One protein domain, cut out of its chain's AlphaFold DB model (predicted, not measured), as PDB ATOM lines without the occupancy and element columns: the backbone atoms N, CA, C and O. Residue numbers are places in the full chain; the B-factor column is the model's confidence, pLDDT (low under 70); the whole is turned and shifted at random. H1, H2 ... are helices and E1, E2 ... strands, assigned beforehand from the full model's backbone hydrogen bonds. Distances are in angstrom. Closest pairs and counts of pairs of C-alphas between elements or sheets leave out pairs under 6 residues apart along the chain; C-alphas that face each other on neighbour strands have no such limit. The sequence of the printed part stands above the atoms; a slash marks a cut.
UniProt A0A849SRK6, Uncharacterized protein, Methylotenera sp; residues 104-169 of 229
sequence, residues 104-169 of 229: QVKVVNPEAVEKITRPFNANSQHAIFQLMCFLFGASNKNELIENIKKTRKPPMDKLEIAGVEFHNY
ATOM      1  N   GLN A 104       1.758  34.738  40.250       74.94
ATOM      2  CA  GLN A 104       2.435  34.340  41.478       74.94
ATOM      3  C   GLN A 104       2.696  35.543  42.367       74.94
ATOM      4  O   GLN A 104       3.152  36.602  41.937       74.94
ATOM      5  N   VAL A 105       2.413  35.345  43.647       83.50
ATOM      6  CA  VAL A 105       2.663  36.325  44.690       83.50
ATOM      7  C   VAL A 105       3.574  35.666  45.707       83.50
ATOM      8  O   VAL A 105       3.218  34.650  46.304       83.50
ATOM      9  N   LYS A 106       4.766  36.225  45.888       87.12
ATOM     10  CA  LYS A 106       5.711  35.773  46.901       87.12
ATOM     11  C   LYS A 106       5.537  36.637  48.140       87.12
ATOM     12  O   LYS A 106       5.683  37.855  48.086       87.12
ATOM     13  N   VAL A 107       5.217  35.997  49.258       88.06
ATOM     14  CA  VAL A 107       5.053  36.683  50.540       88.06
ATOM     15  C   VAL A 107       6.423  37.090  51.075       88.06
ATOM     16  O   VAL A 107       7.290  36.241  51.270       88.06
ATOM     17  N   VAL A 108       6.600  38.387  51.320       92.50
ATOM     18  CA  VAL A 108       7.801  38.959  51.949       92.50
ATOM     19  C   VAL A 108       7.519  39.304  53.411       92.50
ATOM     20  O   VAL A 108       8.366  39.079  54.270       92.50
ATOM     21  N   ASN A 109       6.310  39.786  53.711       91.88
ATOM     22  CA  ASN A 109       5.845  40.078  55.062       91.88
ATOM     23  C   ASN A 109       4.510  39.354  55.343       91.88
ATOM     24  O   ASN A 109       3.443  39.850  54.970       91.88
ATOM     25  N   PRO A 110       4.549  38.193  56.025       89.31
ATOM     26  CA  PRO A 110       3.352  37.415  56.345       89.31
ATOM     27  C   PRO A 110       2.313  38.175  57.174       89.31
ATOM     28  O   PRO A 110       1.118  38.001  56.950       89.31
ATOM     29  N   GLU A 111       2.739  39.050  58.091       90.25
ATOM     30  CA  GLU A 111       1.820  39.804  58.952       90.25
ATOM     31  C   GLU A 111       0.989  40.816  58.156       90.25
ATOM     32  O   GLU A 111      -0.186  41.044  58.454       90.25
ATOM     33  N   ALA A 112       1.585  41.430  57.130       91.19
ATOM     34  CA  ALA A 112       0.888  42.346  56.232       91.19
ATOM     35  C   ALA A 112      -0.167  41.608  55.392       91.19
ATOM     36  O   ALA A 112      -1.318  42.045  55.319       91.19
ATOM     37  N   VAL A 113       0.191  40.439  54.850       90.12
ATOM     38  CA  VAL A 113      -0.743  39.569  54.120       90.12
ATOM     39  C   VAL A 113      -1.883  39.105  55.024       90.12
ATOM     40  O   VAL A 113      -3.044  39.102  54.609       90.12
ATOM     41  N   GLU A 114      -1.592  38.753  56.275       88.06
ATOM     42  CA  GLU A 114      -2.607  38.295  57.223       88.06
ATOM     43  C   GLU A 114      -3.640  39.392  57.536       88.06
ATOM     44  O   GLU A 114      -4.840  39.118  57.594       88.06
ATOM     45  N   LYS A 115      -3.215  40.657  57.650       89.69
ATOM     46  CA  LYS A 115      -4.134  41.798  57.837       89.69
ATOM     47  C   LYS A 115      -5.121  41.961  56.678       89.69
ATOM     48  O   LYS A 115      -6.245  42.397  56.909       89.69
ATOM     49  N   ILE A 116      -4.713  41.612  55.459       88.25
ATOM     50  CA  ILE A 116      -5.551  41.706  54.253       88.25
ATOM     51  C   ILE A 116      -6.466  40.489  54.112       88.25
ATOM     52  O   ILE A 116      -7.603  40.622  53.666       88.25
ATOM     53  N   THR A 117      -5.966  39.305  54.462       87.25
ATOM     54  CA  THR A 117      -6.632  38.022  54.190       87.25
ATOM     55  C   THR A 117      -7.500  37.513  55.339       87.25
ATOM     56  O   THR A 117      -8.281  36.582  55.143       87.25
ATOM     57  N   ARG A 118      -7.431  38.123  56.531       83.25
ATOM     58  CA  ARG A 118      -8.328  37.787  57.646       83.25
ATOM     59  C   ARG A 118      -9.797  38.068  57.282       83.25
ATOM     60  O   ARG A 118     -10.099  39.108  56.693       83.25
ATOM     61  N   PRO A 119     -10.726  37.168  57.659       70.69
ATOM     62  CA  PRO A 119     -10.578  36.070  58.628       70.69
ATOM     63  C   PRO A 119     -10.103  34.725  58.042       70.69
ATOM     64  O   PRO A 119     -10.146  33.709  58.734       70.69
ATOM     65  N   PHE A 120      -9.691  34.670  56.778       72.62
ATOM     66  CA  PHE A 120      -9.365  33.410  56.120       72.62
ATOM     67  C   PHE A 120      -7.937  32.947  56.424       72.62
ATOM     68  O   PHE A 120      -7.026  33.742  56.638       72.62
ATOM     69  N   ASN A 121      -7.724  31.631  56.394       69.44
ATOM     70  CA  ASN A 121      -6.375  31.068  56.385       69.44
ATOM     71  C   ASN A 121      -5.672  31.496  55.082       69.44
ATOM     72  O   ASN A 121      -6.263  31.337  54.010       69.44
ATOM     73  N   ALA A 122      -4.433  31.993  55.172       62.12
ATOM     74  CA  ALA A 122      -3.643  32.517  54.051       62.12
ATOM     75  C   ALA A 122      -3.522  31.543  52.860       62.12
ATOM     76  O   ALA A 122      -3.411  31.979  51.718       62.12
ATOM     77  N   ASN A 123      -3.632  30.233  53.107       67.38
ATOM     78  CA  ASN A 123      -3.571  29.193  52.071       67.38
ATOM     79  C   ASN A 123      -4.938  28.814  51.471       67.38
ATOM     80  O   ASN A 123      -5.034  27.892  50.662       67.38
ATOM     81  N   SER A 124      -6.021  29.479  51.874       79.38
ATOM     82  CA  SER A 124      -7.347  29.242  51.300       79.38
ATOM     83  C   SER A 124      -7.521  29.988  49.974       79.38
ATOM     84  O   SER A 124      -7.016  31.094  49.791       79.38
ATOM     85  N   GLN A 125      -8.316  29.425  49.060       80.00
ATOM     86  CA  GLN A 125      -8.671  30.106  47.806       80.00
ATOM     87  C   GLN A 125      -9.317  31.483  48.046       80.00
ATOM     88  O   GLN A 125      -9.125  32.399  47.251       80.00
ATOM     89  N   HIS A 126     -10.039  31.643  49.160       83.88
ATOM     90  CA  HIS A 126     -10.652  32.910  49.558       83.88
ATOM     91  C   HIS A 126      -9.610  33.954  49.975       83.88
ATOM     92  O   HIS A 126      -9.701  35.096  49.535       83.88
ATOM     93  N   ALA A 127      -8.587  33.563  50.744       85.31
ATOM     94  CA  ALA A 127      -7.478  34.450  51.097       85.31
ATOM     95  C   ALA A 127      -6.703  34.914  49.857       85.31
ATOM     96  O   ALA A 127      -6.449  36.107  49.703       85.31
ATOM     97  N   ILE A 128      -6.396  33.995  48.934       84.56
ATOM     98  CA  ILE A 128      -5.722  34.335  47.671       84.56
ATOM     99  C   ILE A 128      -6.578  35.313  46.861       84.56
ATOM    100  O   ILE A 128      -6.079  36.329  46.383       84.56
ATOM    101  N   PHE A 129      -7.880  35.047  46.740       87.38
ATOM    102  CA  PHE A 129      -8.795  35.941  46.039       87.38
ATOM    103  C   PHE A 129      -8.843  37.338  46.674       87.38
ATOM    104  O   PHE A 129      -8.741  38.331  45.960       87.38
ATOM    105  N   GLN A 130      -8.935  37.428  48.003       89.69
ATOM    106  CA  GLN A 130      -8.992  38.699  48.728       89.69
ATOM    107  C   GLN A 130      -7.691  39.500  48.602       89.69
ATOM    108  O   GLN A 130      -7.738  40.708  48.375       89.69
ATOM    109  N   LEU A 131      -6.538  38.827  48.669       91.06
ATOM    110  CA  LEU A 131      -5.240  39.443  48.412       91.06
ATOM    111  C   LEU A 131      -5.176  40.015  46.992       91.06
ATOM    112  O   LEU A 131      -4.795  41.165  46.804       91.06
ATOM    113  N   MET A 132      -5.616  39.254  45.991       90.50
ATOM    114  CA  MET A 132      -5.620  39.704  44.596       90.50
ATOM    115  C   MET A 132      -6.590  40.870  44.364       90.50
ATOM    116  O   MET A 132      -6.238  41.840  43.695       90.50
ATOM    117  N   CYS A 133      -7.775  40.828  44.974       92.00
ATOM    118  CA  CYS A 133      -8.712  41.949  45.013       92.00
ATOM    119  C   CYS A 133      -8.072  43.210  45.610       92.00
ATOM    120  O   CYS A 133      -8.159  44.280  45.011       92.00
ATOM    121  N   PHE A 134      -7.362  43.092  46.733       94.25
ATOM    122  CA  PHE A 134      -6.643  44.216  47.331       94.25
ATOM    123  C   PHE A 134      -5.565  44.782  46.393       94.25
ATOM    124  O   PHE A 134      -5.515  45.997  46.177       94.25
ATOM    125  N   LEU A 135      -4.737  43.904  45.817       93.31
ATOM    126  CA  LEU A 135      -3.623  44.271  44.942       93.31
ATOM    127  C   LEU A 135      -4.083  45.027  43.690       93.31
ATOM    128  O   LEU A 135      -3.459  46.009  43.300       93.31
ATOM    129  N   PHE A 136      -5.192  44.604  43.087       92.25
ATOM    130  CA  PHE A 136      -5.733  45.217  41.872       92.25
ATOM    131  C   PHE A 136      -6.857  46.226  42.137       92.25
ATOM    132  O   PHE A 136      -7.483  46.697  41.190       92.25
ATOM    133  N   GLY A 137      -7.135  46.562  43.403       92.88
ATOM    134  CA  GLY A 137      -8.188  47.512  43.768       92.88
ATOM    135  C   GLY A 137      -9.575  47.088  43.277       92.88
ATOM    136  O   GLY A 137     -10.307  47.913  42.746       92.88
ATOM    137  N   ALA A 138      -9.900  45.804  43.402       93.00
ATOM    138  CA  ALA A 138     -11.153  45.216  42.950       93.00
ATOM    139  C   ALA A 138     -11.984  44.683  44.120       93.00
ATOM    140  O   ALA A 138     -11.454  44.119  45.073       93.00
ATOM    141  N   SER A 139     -13.305  44.787  44.008       90.69
ATOM    142  CA  SER A 139     -14.265  44.355  45.035       90.69
ATOM    143  C   SER A 139     -14.884  42.990  44.732       90.69
ATOM    144  O   SER A 139     -15.493  42.364  45.596       90.69
ATOM    145  N   ASN A 140     -14.782  42.530  43.485       90.00
ATOM    146  CA  ASN A 140     -15.356  41.271  43.024       90.00
ATOM    147  C   ASN A 140     -14.543  40.683  41.861       90.00
ATOM    148  O   ASN A 140     -13.642  41.318  41.315       90.00
ATOM    149  N   LYS A 141     -14.889  39.455  41.457       86.25
ATOM    150  CA  LYS A 141     -14.167  38.704  40.421       86.25
ATOM    151  C   LYS A 141     -14.167  39.398  39.056       86.25
ATOM    152  O   LYS A 141     -13.151  39.356  38.371       86.25
ATOM    153  N   ASN A 142     -15.276  40.018  38.658       87.44
ATOM    154  CA  ASN A 142     -15.375  40.668  37.350       87.44
ATOM    155  C   ASN A 142     -14.495  41.920  37.307       87.44
ATOM    156  O   ASN A 142     -13.727  42.097  36.369       87.44
ATOM    157  N   GLU A 143     -14.553  42.739  38.357       90.50
ATOM    158  CA  GLU A 143     -13.696  43.916  38.502       90.50
ATOM    159  C   GLU A 143     -12.214  43.533  38.572       90.50
ATOM    160  O   GLU A 143     -11.386  44.167  37.927       90.50
ATOM    161  N   LEU A 144     -11.883  42.444  39.274       88.31
ATOM    162  CA  LEU A 144     -10.520  41.926  39.344       88.31
ATOM    163  C   LEU A 144      -9.998  41.558  37.952       88.31
ATOM    164  O   LEU A 144      -8.911  41.985  37.575       88.31
ATOM    165  N   ILE A 145     -10.782  40.817  37.166       83.56
ATOM    166  CA  ILE A 145     -10.414  40.439  35.795       83.56
ATOM    167  C   ILE A 145     -10.213  41.682  34.919       83.56
ATOM    168  O   ILE A 145      -9.241  41.750  34.168       83.56
ATOM    169  N   GLU A 146     -11.098  42.673  35.014       85.56
ATOM    170  CA  GLU A 146     -10.990  43.906  34.230       85.56
ATOM    171  C   GLU A 146      -9.790  44.768  34.644       85.56
ATOM    172  O   GLU A 146      -9.080  45.287  33.781       85.56
ATOM    173  N   ASN A 147      -9.500  44.879  35.941       88.31
ATOM    174  CA  ASN A 147      -8.345  45.630  36.430       88.31
ATOM    175  C   ASN A 147      -7.030  44.940  36.058       88.31
ATOM    176  O   ASN A 147      -6.110  45.611  35.590       88.31
ATOM    177  N   ILE A 148      -6.971  43.605  36.154       84.31
ATOM    178  CA  ILE A 148      -5.840  42.809  35.662       84.31
ATOM    179  C   ILE A 148      -5.612  43.103  34.174       84.31
ATOM    180  O   ILE A 148      -4.502  43.471  33.805       84.31
ATOM    181  N   LYS A 149      -6.646  43.036  33.323       78.69
ATOM    182  CA  LYS A 149      -6.516  43.336  31.882       78.69
ATOM    183  C   LYS A 149      -5.954  44.736  31.600       78.69
ATOM    184  O   LYS A 149      -5.196  44.897  30.645       78.69
ATOM    185  N   LYS A 150      -6.331  45.731  32.411       82.62
ATOM    186  CA  LYS A 150      -5.937  47.137  32.233       82.62
ATOM    187  C   LYS A 150      -4.507  47.420  32.676       82.62
ATOM    188  O   LYS A 150      -3.729  47.946  31.889       82.62
ATOM    189  N   THR A 151      -4.170  47.123  33.931       79.31
ATOM    190  CA  THR A 151      -2.878  47.537  34.512       79.31
ATOM    191  C   THR A 151      -1.807  46.472  34.367       79.31
ATOM    192  O   THR A 151      -0.620  46.788  34.373       79.31
ATOM    193  N   ARG A 152      -2.220  45.212  34.212       78.25
ATOM    194  CA  ARG A 152      -1.397  44.004  34.096       78.25
ATOM    195  C   ARG A 152      -0.544  43.648  35.311       78.25
ATOM    196  O   ARG A 152      -0.381  42.472  35.619       78.25
ATOM    197  N   LYS A 153      -0.070  44.654  36.041       83.94
ATOM    198  CA  LYS A 153       0.603  44.548  37.332       83.94
ATOM    199  C   LYS A 153      -0.172  45.330  38.399       83.94
ATOM    200  O   LYS A 153      -0.809  46.340  38.071       83.94
ATOM    201  N   PRO A 154      -0.128  44.884  39.663       88.19
ATOM    202  CA  PRO A 154      -0.561  45.699  40.785       88.19
ATOM    203  C   PRO A 154       0.278  46.982  40.888       88.19
ATOM    204  O   PRO A 154       1.471  46.951  40.571       88.19
ATOM    205  N   PRO A 155      -0.303  48.093  41.362       90.12
ATOM    206  CA  PRO A 155       0.455  49.275  41.759       90.12
ATOM    207  C   PRO A 155       1.518  48.949  42.824       90.12
ATOM    208  O   PRO A 155       1.294  48.104  43.694       90.12
ATOM    209  N   MET A 156       2.676  49.616  42.768       90.12
ATOM    210  CA  MET A 156       3.804  49.319  43.665       90.12
ATOM    211  C   MET A 156       3.466  49.573  45.141       90.12
ATOM    212  O   MET A 156       3.799  48.762  46.001       90.12
ATOM    213  N   ASP A 157       2.715  50.636  45.432       93.81
ATOM    214  CA  ASP A 157       2.226  50.958  46.776       93.81
ATOM    215  C   ASP A 157       1.351  49.830  47.350       93.81
ATOM    216  O   ASP A 157       1.453  49.487  48.527       93.81
ATOM    217  N   LYS A 158       0.530  49.187  46.512       94.00
ATOM    218  CA  LYS A 158      -0.277  48.031  46.927       94.00
ATOM    219  C   LYS A 158       0.586  46.817  47.251       94.00
ATOM    220  O   LYS A 158       0.282  46.121  48.216       94.00
ATOM    221  N   LEU A 159       1.647  46.571  46.481       93.44
ATOM    222  CA  LEU A 159       2.594  45.480  46.743       93.44
ATOM    223  C   LEU A 159       3.329  45.684  48.071       93.44
ATOM    224  O   LEU A 159       3.407  44.757  48.878       93.44
ATOM    225  N   GLU A 160       3.791  46.908  48.330       92.69
ATOM    226  CA  GLU A 160       4.468  47.285  49.575       92.69
ATOM    227  C   GLU A 160       3.547  47.154  50.790       92.69
ATOM    228  O   GLU A 160       3.918  46.518  51.776       92.69
ATOM    229  N   ILE A 161       2.319  47.682  50.706       94.00
ATOM    230  CA  ILE A 161       1.332  47.577  51.792       94.00
ATOM    231  C   ILE A 161       0.964  46.114  52.054       94.00
ATOM    232  O   ILE A 161       0.814  45.718  53.210       94.00
ATOM    233  N   ALA A 162       0.815  45.311  50.998       92.81
ATOM    234  CA  ALA A 162       0.522  43.890  51.133       92.81
ATOM    235  C   ALA A 162       1.719  43.065  51.608       92.81
ATOM    236  O   ALA A 162       1.525  41.945  52.075       92.81
ATOM    237  N   GLY A 163       2.940  43.597  51.515       93.06
ATOM    238  CA  GLY A 163       4.144  42.876  51.893       93.06
ATOM    239  C   GLY A 163       4.449  41.713  50.955       93.06
ATOM    240  O   GLY A 163       4.811  40.626  51.418       93.06
ATOM    241  N   VAL A 164       4.262  41.908  49.649       92.69
ATOM    242  CA  VAL A 164       4.439  40.853  48.647       92.69
ATOM    243  C   VAL A 164       5.225  41.321  47.428       92.69
ATOM    244  O   VAL A 164       5.171  42.482  47.036       92.69
ATOM    245  N   GLU A 165       5.905  40.380  46.786       89.31
ATOM    246  CA  GLU A 165       6.457  40.534  45.441       89.31
ATOM    247  C   GLU A 165       5.515  39.881  44.425       89.31
ATOM    248  O   GLU A 165       4.999  38.783  44.659       89.31
ATOM    249  N   PHE A 166       5.312  40.535  43.282       86.00
ATOM    250  CA  PHE A 166       4.481  40.019  42.197       86.00
ATOM    251  C   PHE A 166       5.347  39.516  41.047       86.00
ATOM    252  O   PHE A 166       6.149  40.267  40.492       86.00
ATOM    253  N   HIS A 167       5.136  38.258  40.671       78.06
ATOM    254  CA  HIS A 167       5.863  37.569  39.613       78.06
ATOM    255  C   HIS A 167       4.865  37.064  38.566       78.06
ATOM    256  O   HIS A 167       3.840  36.466  38.907       78.06
ATOM    257  N   ASN A 168       5.157  37.293  37.285       68.62
ATOM    258  CA  ASN A 168       4.365  36.723  36.194       68.62
ATOM    259  C   ASN A 168       5.035  35.471  35.664       68.62
ATOM    260  O   ASN A 168       6.245  35.459  35.457       68.62
ATOM    261  N   TYR A 169       4.234  34.456  35.355       67.94
ATOM    262  CA  TYR A 169       4.717  33.350  34.543       67.94
ATOM    263  C   TYR A 169       4.726  33.722  33.062       67.94
ATOM    264  O   TYR A 169       3.754  34.273  32.532       67.94
TER     265      TYR A 169
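AT A GLANCE: This is residues 104 to 169 of the 229 residues of an uncharacterized protein of Methylotenera sp (UniProt A0A849SRK6). A ribbon of two short strands, E1 and E2, pairs the first and last stretches of the printed part, and between them the chain goes round through four helices. H2 lies nearest the middle, with H1 near one end of the longest axis and H3 near the other, while H4 brings the chain back beside E2. The printed part has 66 residues, with four named helices and two named strands in the order E1, H1, H2, H3, H4, E2; the sheet, in the order E1 - E2, is antiparallel, and the class is mostly helix. The whole is compact, with a radius of gyration of the C-alphas of 11.0 A, and rounded, with spans of 29 by 21 by 21 A.

IN THESE COORDINATES: Strand E1, residues 104 to 107, begins with C-alpha 104 at (2.435, 34.340, 41.478) and is 9.7 A long from first to last C-alpha. Its partner E2, residues 164 to 168, is 13.1 A long and ends with C-alpha 168 at (4.365, 36.723, 36.194). H1 holds residues 110 to 117 and is 10.2 A long. H2, residues 125 to 135, measures 15.3 A, with C-alpha 125 at (-8.671, 30.106, 47.806). H3, residues 141 to 151, measures 15.5 A. H4, residues 156 to 162, is 9.8 A long.

HOW THE PARTS SIT: E1 and E2 are antiparallel neighbours, with 160 degrees between their directions. N 106 and O 165 are 2.8 A apart and N 104 and O 167 are 3.0 A apart, both within hydrogen-bond range. The closest C-alphas of H4 and E2, those of Leu 159 and Glu 165, are 6.4 A apart. H4 and E1 are apart. H4 touches H1, about perpendicular at 87 degrees, and the closest C-alphas, of Ala 112 and Ala 162, are 5.3 A apart. H2 is the hub, touching the three other helices. It touches H4 at a steep tilt of 39 degrees, opposite ways, closest at the C-alphas of Leu 135 and Lys 158, 5.4 A. It touches H1 about perpendicular, at 85 degrees, closest at the C-alphas of Thr 117 and Ala 127, 4.8 A. H2 and H3 only just touch, with 3 pairs of C-alphas within 8 A, the closest those of Cys 133 and Leu 144 at 6.0 A; they run the same way at a steep tilt of 41 degrees. H3 is apart from H1, H4 and E2, among others. In H1, H2, H3 and H4 every O i to N i+4 pair is within hydrogen-bond range.

THE WHOLE: The two C-alphas farthest apart, those of Asn 121 and Lys 150, are 29.0 A apart. The printed part has no cut and no long link. The mean pLDDT of the printed part is 85.9, and residues 121 to 123 and 168 to 169 are under 70.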